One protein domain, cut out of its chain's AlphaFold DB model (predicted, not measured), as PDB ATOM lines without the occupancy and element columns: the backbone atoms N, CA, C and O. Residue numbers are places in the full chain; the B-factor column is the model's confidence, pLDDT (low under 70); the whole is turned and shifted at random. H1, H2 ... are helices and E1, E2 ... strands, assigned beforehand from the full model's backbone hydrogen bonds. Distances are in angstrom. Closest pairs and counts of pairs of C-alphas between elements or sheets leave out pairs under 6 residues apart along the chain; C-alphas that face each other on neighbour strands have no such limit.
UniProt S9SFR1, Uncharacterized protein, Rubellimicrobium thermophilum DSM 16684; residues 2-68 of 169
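What this domain is: This is residues 2 to 68 of the 169 residues of an uncharacterized protein of Rubellimicrobium thermophilum DSM 16684 (UniProt S9SFR1). A long, narrow hairpin of two strands, E1 and E2, makes one long side of the model, and the unnamed stretch of residues 2 to 23 runs along much of its length before turning back into E1. After E2 the link of residues 51 to 57 folds back to one short helix, H1, which lies across the first stretch from the hairpin, so that part of this stretch is between the two. The printed part has 67 residues with two named strands and one named helix, in the order E1, E2, H1; the sheet has the order E1 - E2 and is antiparallel. The class is mixed, helices and strands, with 32 residues, under half, in named elements. The whole is loose, with a radius of gyration of the C-alphas of 15.3 A, and elongated, spanning 46 by 26 by 17 A.

Where its parts are: The printed part begins at Arg 2, with its C-alpha at (0.282, 47.803, 117.503), and residues 2 to 23 hold no named element. E1, residues 24 to 35, begins with C-alpha 24 at (40.620, 49.423, 118.154) and is 33.8 A long from first to last C-alpha. E2, residues 39 to 50, is 32.6 A long. H1, residues 58 to 65, is 10.4 A long and ends with C-alpha 65 at (20.166, 61.837, 127.420).

How they stand to each other: E1 and E2 are antiparallel neighbours and form a hairpin, with an angle of 163 degrees between their N-to-C directions. Among the C-alphas that face each other are those of Ala 24 and Leu 50, 4.9 A apart, and those of Cys 35 and Cys 39, 4.1 A apart. N 24 and O 50 are within hydrogen-bond range at 2.9 A, and so are N 44 and O 30 at 2.8 A. E1 and H1 are apart, with no C-alpha of the one within 8 A of the other. In H1 every O i to N i+4 pair is within hydrogen-bond range.

The domain as a whole: The two C-alphas farthest apart are those of Pro 21 and Glu 37, at 46.8 A. The C-alphas of the first and last printed residues, Arg 2 and Pro 68, are 19.8 A apart. The C-alphas of residues 2 to 23 lie 4 to 25 A from the mean of the C-alphas. The link from E1 to E2 has 3 residues and is tight; the link from E2 to H1 has 7 residues and is short; no link is long. The printed part has no cut. Its mean pLDDT is 91.3, and no printed residue is under 70.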
ATOM      1  N   ARG A   2      -0.465  46.564 117.265       79.38
ATOM      2  CA  ARG A   2       0.282  47.803 117.503       79.38
ATOM      3  C   ARG A   2       1.774  47.490 117.433       79.38
ATOM      4  O   ARG A   2       2.211  46.478 117.973       79.38
ATOM      5  N   SER A   3       2.545  48.339 116.767       86.38
ATOM      6  CA  SER A   3       4.006  48.271 116.750       86.38
ATOM      7  C   SER A   3       4.589  49.419 117.568       86.38
ATOM      8  O   SER A   3       3.999  50.495 117.677       86.38
ATOM      9  N   ILE A   4       5.751  49.173 118.164       90.38
ATOM     10  CA  ILE A   4       6.543  50.184 118.861       90.38
ATOM     11  C   ILE A   4       7.895  50.228 118.165       90.38
ATOM     12  O   ILE A   4       8.526  49.194 117.956       90.38
ATOM     13  N   GLY A   5       8.313  51.424 117.774       92.19
ATOM     14  CA  GLY A   5       9.539  51.636 117.023       92.19
ATOM     15  C   GLY A   5       9.817  53.118 116.829       92.19
ATOM     16  O   GLY A   5       9.184  53.972 117.450       92.19
ATOM     17  N   TYR A   6      10.759  53.408 115.941       92.31
ATOM     18  CA  TYR A   6      11.227  54.760 115.655       92.31
ATOM     19  C   TYR A   6      10.753  55.207 114.273       92.31
ATOM     20  O   TYR A   6      10.590  54.390 113.367       92.31
ATOM     21  N   ARG A   7      10.544  56.514 114.110       90.81
ATOM     22  CA  ARG A   7      10.289  57.147 112.811       90.81
ATOM     23  C   ARG A   7      11.466  58.042 112.455       90.81
ATOM     24  O   ARG A   7      12.089  58.598 113.350       90.81
ATOM     25  N   GLU A   8      11.717  58.192 111.157       90.44
ATOM     26  CA  GLU A   8      12.767  59.039 110.566       90.44
ATOM     27  C   GLU A   8      14.201  58.597 110.892       90.44
ATOM     28  O   GLU A   8      14.928  58.189 109.988       90.44
ATOM     29  N   ALA A   9      14.612  58.652 112.160       90.62
ATOM     30  CA  ALA A   9      15.950  58.280 112.597       90.62
ATOM     31  C   ALA A   9      15.983  57.841 114.070       90.62
ATOM     32  O   ALA A   9      15.181  58.274 114.893       90.62
ATOM     33  N   VAL A  10      16.975  57.017 114.407       92.75
ATOM     34  CA  VAL A  10      17.348  56.672 115.784       92.75
ATOM     35  C   VAL A  10      18.871  56.616 115.882       92.75
ATOM     36  O   VAL A  10      19.541  56.168 114.952       92.75
ATOM     37  N   THR A  11      19.429  57.084 116.998       94.56
ATOM     38  CA  THR A  11      20.849  56.901 117.332       94.56
ATOM     39  C   THR A  11      20.934  55.910 118.480       94.56
ATOM     40  O   THR A  11      20.383  56.174 119.541       94.56
ATOM     41  N   ILE A  12      21.612  54.779 118.273       93.12
ATOM     42  CA  ILE A  12      21.770  53.722 119.282       93.12
ATOM     43  C   ILE A  12      23.226  53.732 119.759       93.12
ATOM     44  O   ILE A  12      24.104  53.283 119.018       93.12
ATOM     45  N   PRO A  13      23.517  54.265 120.959       91.94
ATOM     46  CA  PRO A  13      24.853  54.197 121.532       91.94
ATOM     47  C   PRO A  13      25.246  52.744 121.817       91.94
ATOM     48  O   PRO A  13      24.478  52.000 122.424       91.94
ATOM     49  N   LEU A  14      26.455  52.364 121.409       90.25
ATOM     50  CA  LEU A  14      27.069  51.088 121.753       90.25
ATOM     51  C   LEU A  14      28.264  51.351 122.670       90.25
ATOM     52  O   LEU A  14      29.149  52.134 122.325       90.25
ATOM     53  N   GLU A  15      28.288  50.680 123.815       90.19
ATOM     54  CA  GLU A  15      29.453  50.635 124.692       90.19
ATOM     55  C   GLU A  15      30.226  49.342 124.429       90.19
ATOM     56  O   GLU A  15      29.640  48.262 124.345       90.19
ATOM     57  N   VAL A  16      31.543  49.462 124.263       88.31
ATOM     58  CA  VAL A  16      32.449  48.331 124.049       88.31
ATOM     59  C   VAL A  16      33.598  48.405 125.042       88.31
ATOM     60  O   VAL A  16      34.141  49.481 125.298       88.31
ATOM     61  N   THR A  17      33.992  47.251 125.567       89.75
ATOM     62  CA  THR A  17      35.141  47.114 126.464       89.75
ATOM     63  C   THR A  17      36.278  46.450 125.702       89.75
ATOM     64  O   THR A  17      36.086  45.385 125.119       89.75
ATOM     65  N   LEU A  18      37.455  47.075 125.698       88.81
ATOM     66  CA  LEU A  18      38.658  46.526 125.070       88.81
ATOM     67  C   LEU A  18      39.453  45.685 126.080       88.81
ATOM     68  O   LEU A  18      39.512  46.023 127.261       88.81
ATOM     69  N   GLU A  19      40.097  44.612 125.613       87.38
ATOM     70  CA  GLU A  19      40.967  43.762 126.448       87.38
ATOM     71  C   GLU A  19      42.303  44.441 126.807       87.38
ATOM     72  O   GLU A  19      42.957  44.061 127.777       87.38
ATOM     73  N   GLY A  20      42.706  45.461 126.045       84.56
ATOM     74  CA  GLY A  20      43.931  46.226 126.257       84.56
ATOM     75  C   GLY A  20      43.783  47.691 125.836       84.56
ATOM     76  O   GLY A  20      42.779  48.059 125.223       84.56
ATOM     77  N   PRO A  21      44.762  48.543 126.183       83.19
ATOM     78  CA  PRO A  21      44.776  49.942 125.774       83.19
ATOM     79  C   PRO A  21      45.093  50.091 124.279       83.19
ATOM     80  O   PRO A  21      45.589  49.162 123.638       83.19
ATOM     81  N   GLY A  22      44.879  51.295 123.751       84.94
ATOM     82  CA  GLY A  22      45.204  51.647 122.371       84.94
ATOM     83  C   GLY A  22      43.997  51.690 121.427       84.94
ATOM     84  O   GLY A  22      42.854  51.488 121.844       84.94
ATOM     85  N   PRO A  23      44.236  52.013 120.144       88.75
ATOM     86  CA  PRO A  23      43.186  52.070 119.138       88.75
ATOM     87  C   PRO A  23      42.606  50.679 118.867       88.75
ATOM     88  O   PRO A  23      43.322  49.677 118.872       88.75
ATOM     89  N   ALA A  24      41.316  50.635 118.558       90.88
ATOM     90  CA  ALA A  24      40.620  49.423 118.154       90.88
ATOM     91  C   ALA A  24      39.934  49.610 116.799       90.88
ATOM     92  O   ALA A  24      39.702  50.726 116.345       90.88
ATOM     93  N   HIS A  25      39.588  48.498 116.162       92.50
ATOM     94  CA  HIS A  25      38.770  48.480 114.959       92.50
ATOM     95  C   HIS A  25      37.505  47.679 115.248       92.50
ATOM     96  O   HIS A  25      37.586  46.540 115.712       92.50
ATOM     97  N   LEU A  26      36.344  48.271 114.985       92.56
ATOM     98  CA  LEU A  26      35.052  47.627 115.167       92.56
ATOM     99  C   LEU A  26      34.372  47.478 113.808       92.56
ATOM    100  O   LEU A  26      34.045  48.466 113.155       92.56
ATOM    101  N   ALA A  27      34.114  46.238 113.409       95.50
ATOM    102  CA  ALA A  27      33.372  45.919 112.201       95.50
ATOM    103  C   ALA A  27      32.273  44.900 112.496       95.50
ATOM    104  O   ALA A  27      32.408  44.056 113.383       95.50
ATOM    105  N   GLY A  28      31.184  44.974 111.741       95.31
ATOM    106  CA  GLY A  28      30.040  44.099 111.937       95.31
ATOM    107  C   GLY A  28      28.923  44.352 110.940       95.31
ATOM    108  O   GLY A  28      29.079  45.068 109.949       95.31
ATOM    109  N   VAL A  29      27.775  43.738 111.210       97.06
ATOM    110  CA  VAL A  29      26.544  43.921 110.440       97.06
ATOM    111  C   VAL A  29      25.415  44.193 111.420       97.06
ATOM    112  O   VAL A  29      25.169  43.382 112.308       97.06
ATOM    113  N   ALA A  30      24.729  45.319 111.251       95.38
ATOM    114  CA  ALA A  30      23.471  45.572 111.936       95.38
ATOM    115  C   ALA A  30      22.325  44.967 111.117       95.38
ATOM    116  O   ALA A  30      22.205  45.233 109.920       95.38
ATOM    117  N   GLU A  31      21.489  44.157 111.760       96.44
ATOM    118  CA  GLU A  31      20.263  43.620 111.169       96.44
ATOM    119  C   GLU A  31      19.066  44.301 111.818       96.44
ATOM    120  O   GLU A  31      18.890  44.226 113.034       96.44
ATOM    121  N   ILE A  32      18.259  44.996 111.017       94.62
ATOM    122  CA  ILE A  32      17.105  45.757 111.504       94.62
ATOM    123  C   ILE A  32      15.850  45.400 110.717       94.62
ATOM    124  O   ILE A  32      15.912  45.123 109.521       94.62
ATOM    125  N   GLY A  33      14.697  45.431 111.381       93.38
ATOM    126  CA  GLY A  33      13.403  45.407 110.706       93.38
ATOM    127  C   GLY A  33      12.993  46.822 110.306       93.38
ATOM    128  O   GLY A  33      12.952  47.707 111.158       93.38
ATOM    129  N   VAL A  34      12.669  47.030 109.031       93.06
ATOM    130  CA  VAL A  34      12.049  48.266 108.536       93.06
ATOM    131  C   VAL A  34      10.609  47.941 108.168       93.06
ATOM    132  O   VAL A  34      10.365  47.050 107.355       93.06
ATOM    133  N   CYS A  35       9.663  48.629 108.803       91.38
ATOM    134  CA  CYS A  35       8.237  48.359 108.663       91.38
ATOM    135  C   CYS A  35       7.512  49.573 108.080       91.38
ATOM    136  O   CYS A  35       7.659  50.681 108.594       91.38
ATOM    137  N   ASP A  36       6.703  49.325 107.056       87.38
ATOM    138  CA  ASP A  36       5.629  50.217 106.612       87.38
ATOM    139  C   ASP A  36       4.324  49.404 106.620       87.38
ATOM    140  O   ASP A  36       3.850  49.039 107.698       87.38
ATOM    141  N   GLU A  37       3.816  48.975 105.460       86.19
ATOM    142  CA  GLU A  37       2.735  47.977 105.391       86.19
ATOM    143  C   GLU A  37       3.219  46.558 105.735       86.19
ATOM    144  O   GLU A  37       2.486  45.756 106.317       86.19
ATOM    145  N   ILE A  38       4.472  46.250 105.389       87.44
ATOM    146  CA  ILE A  38       5.137  44.974 105.667       87.44
ATOM    147  C   ILE A  38       6.486  45.222 106.346       87.44
ATOM    148  O   ILE A  38       7.146  46.227 106.081       87.44
ATOM    149  N   CYS A  39       6.907  44.305 107.218       92.06
ATOM    150  CA  CYS A  39       8.207  44.373 107.885       92.06
ATOM    151  C   CYS A  39       9.253  43.568 107.109       92.06
ATOM    152  O   CYS A  39       9.149  42.346 107.004       92.06
ATOM    153  N   MET A  40      10.273  44.257 106.600       94.75
ATOM    154  CA  MET A  40      11.380  43.667 105.846       94.75
ATOM    155  C   MET A  40      12.682  43.727 106.660       94.75
ATOM    156  O   MET A  40      12.995  44.785 107.213       94.75
ATOM    157  N   PRO A  41      13.472  42.638 106.732       95.56
ATOM    158  CA  PRO A  41      14.798  42.677 107.341       95.56
ATOM    159  C   PRO A  41      15.804  43.376 106.415       95.56
ATOM    160  O   PRO A  41      15.848  43.117 105.211       95.56
ATOM    161  N   VAL A  42      16.648  44.234 106.982       96.00
ATOM    162  CA  VAL A  42      17.711  44.969 106.286       96.00
ATOM    163  C   VAL A  42      19.041  44.711 106.985       96.00
ATOM    164  O   VAL A  42      19.118  44.735 108.211       96.00
ATOM    165  N   ARG A  43      20.096  44.482 106.195       97.56
ATOM    166  CA  ARG A  43      21.465  44.244 106.670       97.56
ATOM    167  C   ARG A  43      22.346  45.440 106.328       97.56
ATOM    168  O   ARG A  43      22.463  45.802 105.160       97.56
ATOM    169  N   LEU A  44      22.983  46.024 107.334       95.94
ATOM    170  CA  LEU A  44      23.805  47.226 107.220       95.94
ATOM    171  C   LEU A  44      25.228  46.912 107.712       95.94
ATOM    172  O   LEU A  44      25.452  46.871 108.925       95.94
ATOM    173  N   PRO A  45      26.190  46.632 106.813       97.12
ATOM    174  CA  PRO A  45      27.577  46.436 107.212       97.12
ATOM    175  C   PRO A  45      28.187  47.760 107.684       97.12
ATOM    176  O   PRO A  45      27.917  48.816 107.112       97.12
ATOM    177  N   PHE A  46      29.039  47.698 108.701       95.19
ATOM    178  CA  PHE A  46      29.793  48.848 109.188       95.19
ATOM    179  C   PHE A  46      31.219  48.441 109.564       95.19
ATOM    180  O   PHE A  46      31.477  47.295 109.933       95.19
ATOM    181  N   ALA A  47      32.136  49.399 109.469       95.81
ATOM    182  CA  ALA A  47      33.512  49.292 109.927       95.81
ATOM    183  C   ALA A  47      33.959  50.678 110.401       95.81
ATOM    184  O   ALA A  47      33.759  51.665 109.689       95.81
ATOM    185  N   VAL A  48      34.505  50.763 111.609       91.81
ATOM    186  CA  VAL A  48      34.896  52.022 112.241       91.81
ATOM    187  C   VAL A  48      36.171  51.838 113.052       91.81
ATOM    188  O   VAL A  48      36.316  50.872 113.801       91.81
ATOM    189  N   ASP A  49      37.085  52.792 112.920       91.69
ATOM    190  CA  ASP A  49      38.256  52.886 113.783       91.69
ATOM    191  C   ASP A  49      37.885  53.639 115.066       91.69
ATOM    192  O   ASP A  49      37.320  54.736 115.030       91.69
ATOM    193  N   LEU A  50      38.200  53.032 116.205       88.88
ATOM    194  CA  LEU A  50      37.990  53.558 117.546       88.88
ATOM    195  C   LEU A  50      39.335  54.078 118.077       88.88
ATOM    196  O   LEU A  50      40.165  53.283 118.524       88.88
ATOM    197  N   PRO A  51      39.603  55.393 118.008       85.56
ATOM    198  CA  PRO A  51      40.841  55.950 118.541       85.56
ATOM    199  C   PRO A  51      40.875  55.845 120.076       85.56
ATOM    200  O   PRO A  51      39.841  55.913 120.733       85.56
ATOM    201  N   GLU A  52      42.077  55.757 120.657       80.69
ATOM    202  CA  GLU A  52      42.307  55.679 122.117       80.69
ATOM    203  C   GLU A  52      41.759  56.900 122.891       80.69
ATOM    204  O   GLU A  52      41.550  56.860 124.102       80.69
ATOM    205  N   GLY A  53      41.473  57.995 122.186       79.19
ATOM    206  CA  GLY A  53      40.821  59.174 122.730       79.19
ATOM    207  C   GLY A  53      40.055  59.941 121.661       79.19
ATOM    208  O   GLY A  53      40.157  59.683 120.464       79.19
ATOM    209  N   GLY A  54      39.276  60.923 122.091       81.62
ATOM    210  CA  GLY A  54      38.472  61.726 121.186       81.62
ATOM    211  C   GLY A  54      37.571  62.684 121.941       81.62
ATOM    212  O   GLY A  54      37.415  62.614 123.162       81.62
ATOM    213  N   ARG A  55      36.964  63.610 121.202       86.25
ATOM    214  CA  ARG A  55      35.935  64.481 121.766       86.25
ATOM    215  C   ARG A  55      34.618  63.714 121.839       86.25
ATOM    216  O   ARG A  55      34.279  62.998 120.902       86.25
ATOM    217  N   ARG A  56      33.855  63.918 122.917       88.00
ATOM    218  CA  ARG A  56      32.478  63.412 123.029       88.00
ATOM    219  C   ARG A  56      31.666  63.851 121.807       88.00
ATOM    220  O   ARG A  56      31.583  65.052 121.531       88.00
ATOM    221  N   ASP A  57      31.084  62.892 121.090       91.19
ATOM    222  CA  ASP A  57      30.189  63.178 119.970       91.19
ATOM    223  C   ASP A  57      28.852  63.711 120.523       91.19
ATOM    224  O   ASP A  57      28.227  63.043 121.355       91.19
ATOM    225  N   PRO A  58      28.397  64.904 120.098       94.25
ATOM    226  CA  PRO A  58      27.153  65.484 120.599       94.25
ATOM    227  C   PRO A  58      25.919  64.623 120.289       94.25
ATOM    228  O   PRO A  58      24.964  64.661 121.061       94.25
ATOM    229  N   ARG A  59      25.932  63.818 119.218       93.75
ATOM    230  CA  ARG A  59      24.827  62.908 118.868       93.75
ATOM    231  C   ARG A  59      24.736  61.742 119.846       93.75
ATOM    232  O   ARG A  59      23.641  61.393 120.266       93.75
ATOM    233  N   ILE A  60      25.879  61.188 120.257       93.19
ATOM    234  CA  ILE A  60      25.929  60.130 121.280       93.19
ATOM    235  C   ILE A  60      25.471  60.692 122.627       93.19
ATOM    236  O   ILE A  60      24.656  60.073 123.304       93.19
ATOM    237  N   ALA A  61      25.943  61.884 123.001       94.81
ATOM    238  CA  ALA A  61      25.523  62.530 124.243       94.81
ATOM    239  C   ALA A  61      24.009  62.810 124.270       94.81
ATOM    240  O   ALA A  61      23.368  62.564 125.289       94.81
ATOM    241  N   ALA A  62      23.437  63.278 123.155       95.12
ATOM    242  CA  ALA A  62      21.998  63.484 123.023       95.12
ATOM    243  C   ALA A  62      21.217  62.164 123.130       95.12
ATOM    244  O   ALA A  62      20.256  62.100 123.886       95.12
ATOM    245  N   ALA A  63      21.663  61.101 122.457       95.38
ATOM    246  CA  ALA A  63      21.014  59.791 122.520       95.38
ATOM    247  C   ALA A  63      21.055  59.168 123.926       95.38
ATOM    248  O   ALA A  63      20.080  58.572 124.371       95.38
ATOM    249  N   LEU A  64      22.161  59.342 124.658       94.81
ATOM    250  CA  LEU A  64      22.260  58.909 126.056       94.81
ATOM    251  C   LEU A  64      21.339  59.715 126.985       94.81
ATOM    252  O   LEU A  64      20.857  59.174 127.978       94.81
ATOM    253  N   ALA A  65      21.103  60.994 126.680       94.38
ATOM    254  CA  ALA A  65      20.166  61.837 127.420       94.38
ATOM    255  C   ALA A  65      18.695  61.519 127.092       94.38
ATOM    256  O   ALA A  65      17.841  61.687 127.955       94.38
ATOM    257  N   ASP A  66      18.419  61.027 125.882       93.62
ATOM    258  CA  ASP A  66      17.092  60.620 125.397       93.62
ATOM    259  C   ASP A  66      16.684  59.198 125.842       93.62
ATOM    260  O   ASP A  66      15.719  58.614 125.348       93.62
ATOM    261  N   ARG A  67      17.416  58.600 126.792       94.88
ATOM    262  CA  ARG A  67      17.031  57.314 127.386       94.88
ATOM    263  C   ARG A  67      15.681  57.420 128.118       94.88
ATOM    264  O   ARG A  67      15.319  58.500 128.591       94.88
ATOM    265  N   PRO A  68      14.982  56.293 128.348       96.94
ATOM    266  CA  PRO A  68      13.844  56.277 129.259       96.94
ATOM    267  C   PRO A  68      14.212  56.835 130.638       96.94
ATOM    268  O   PRO A  68      15.285  56.532 131.178       96.94
TER     269      PRO A  68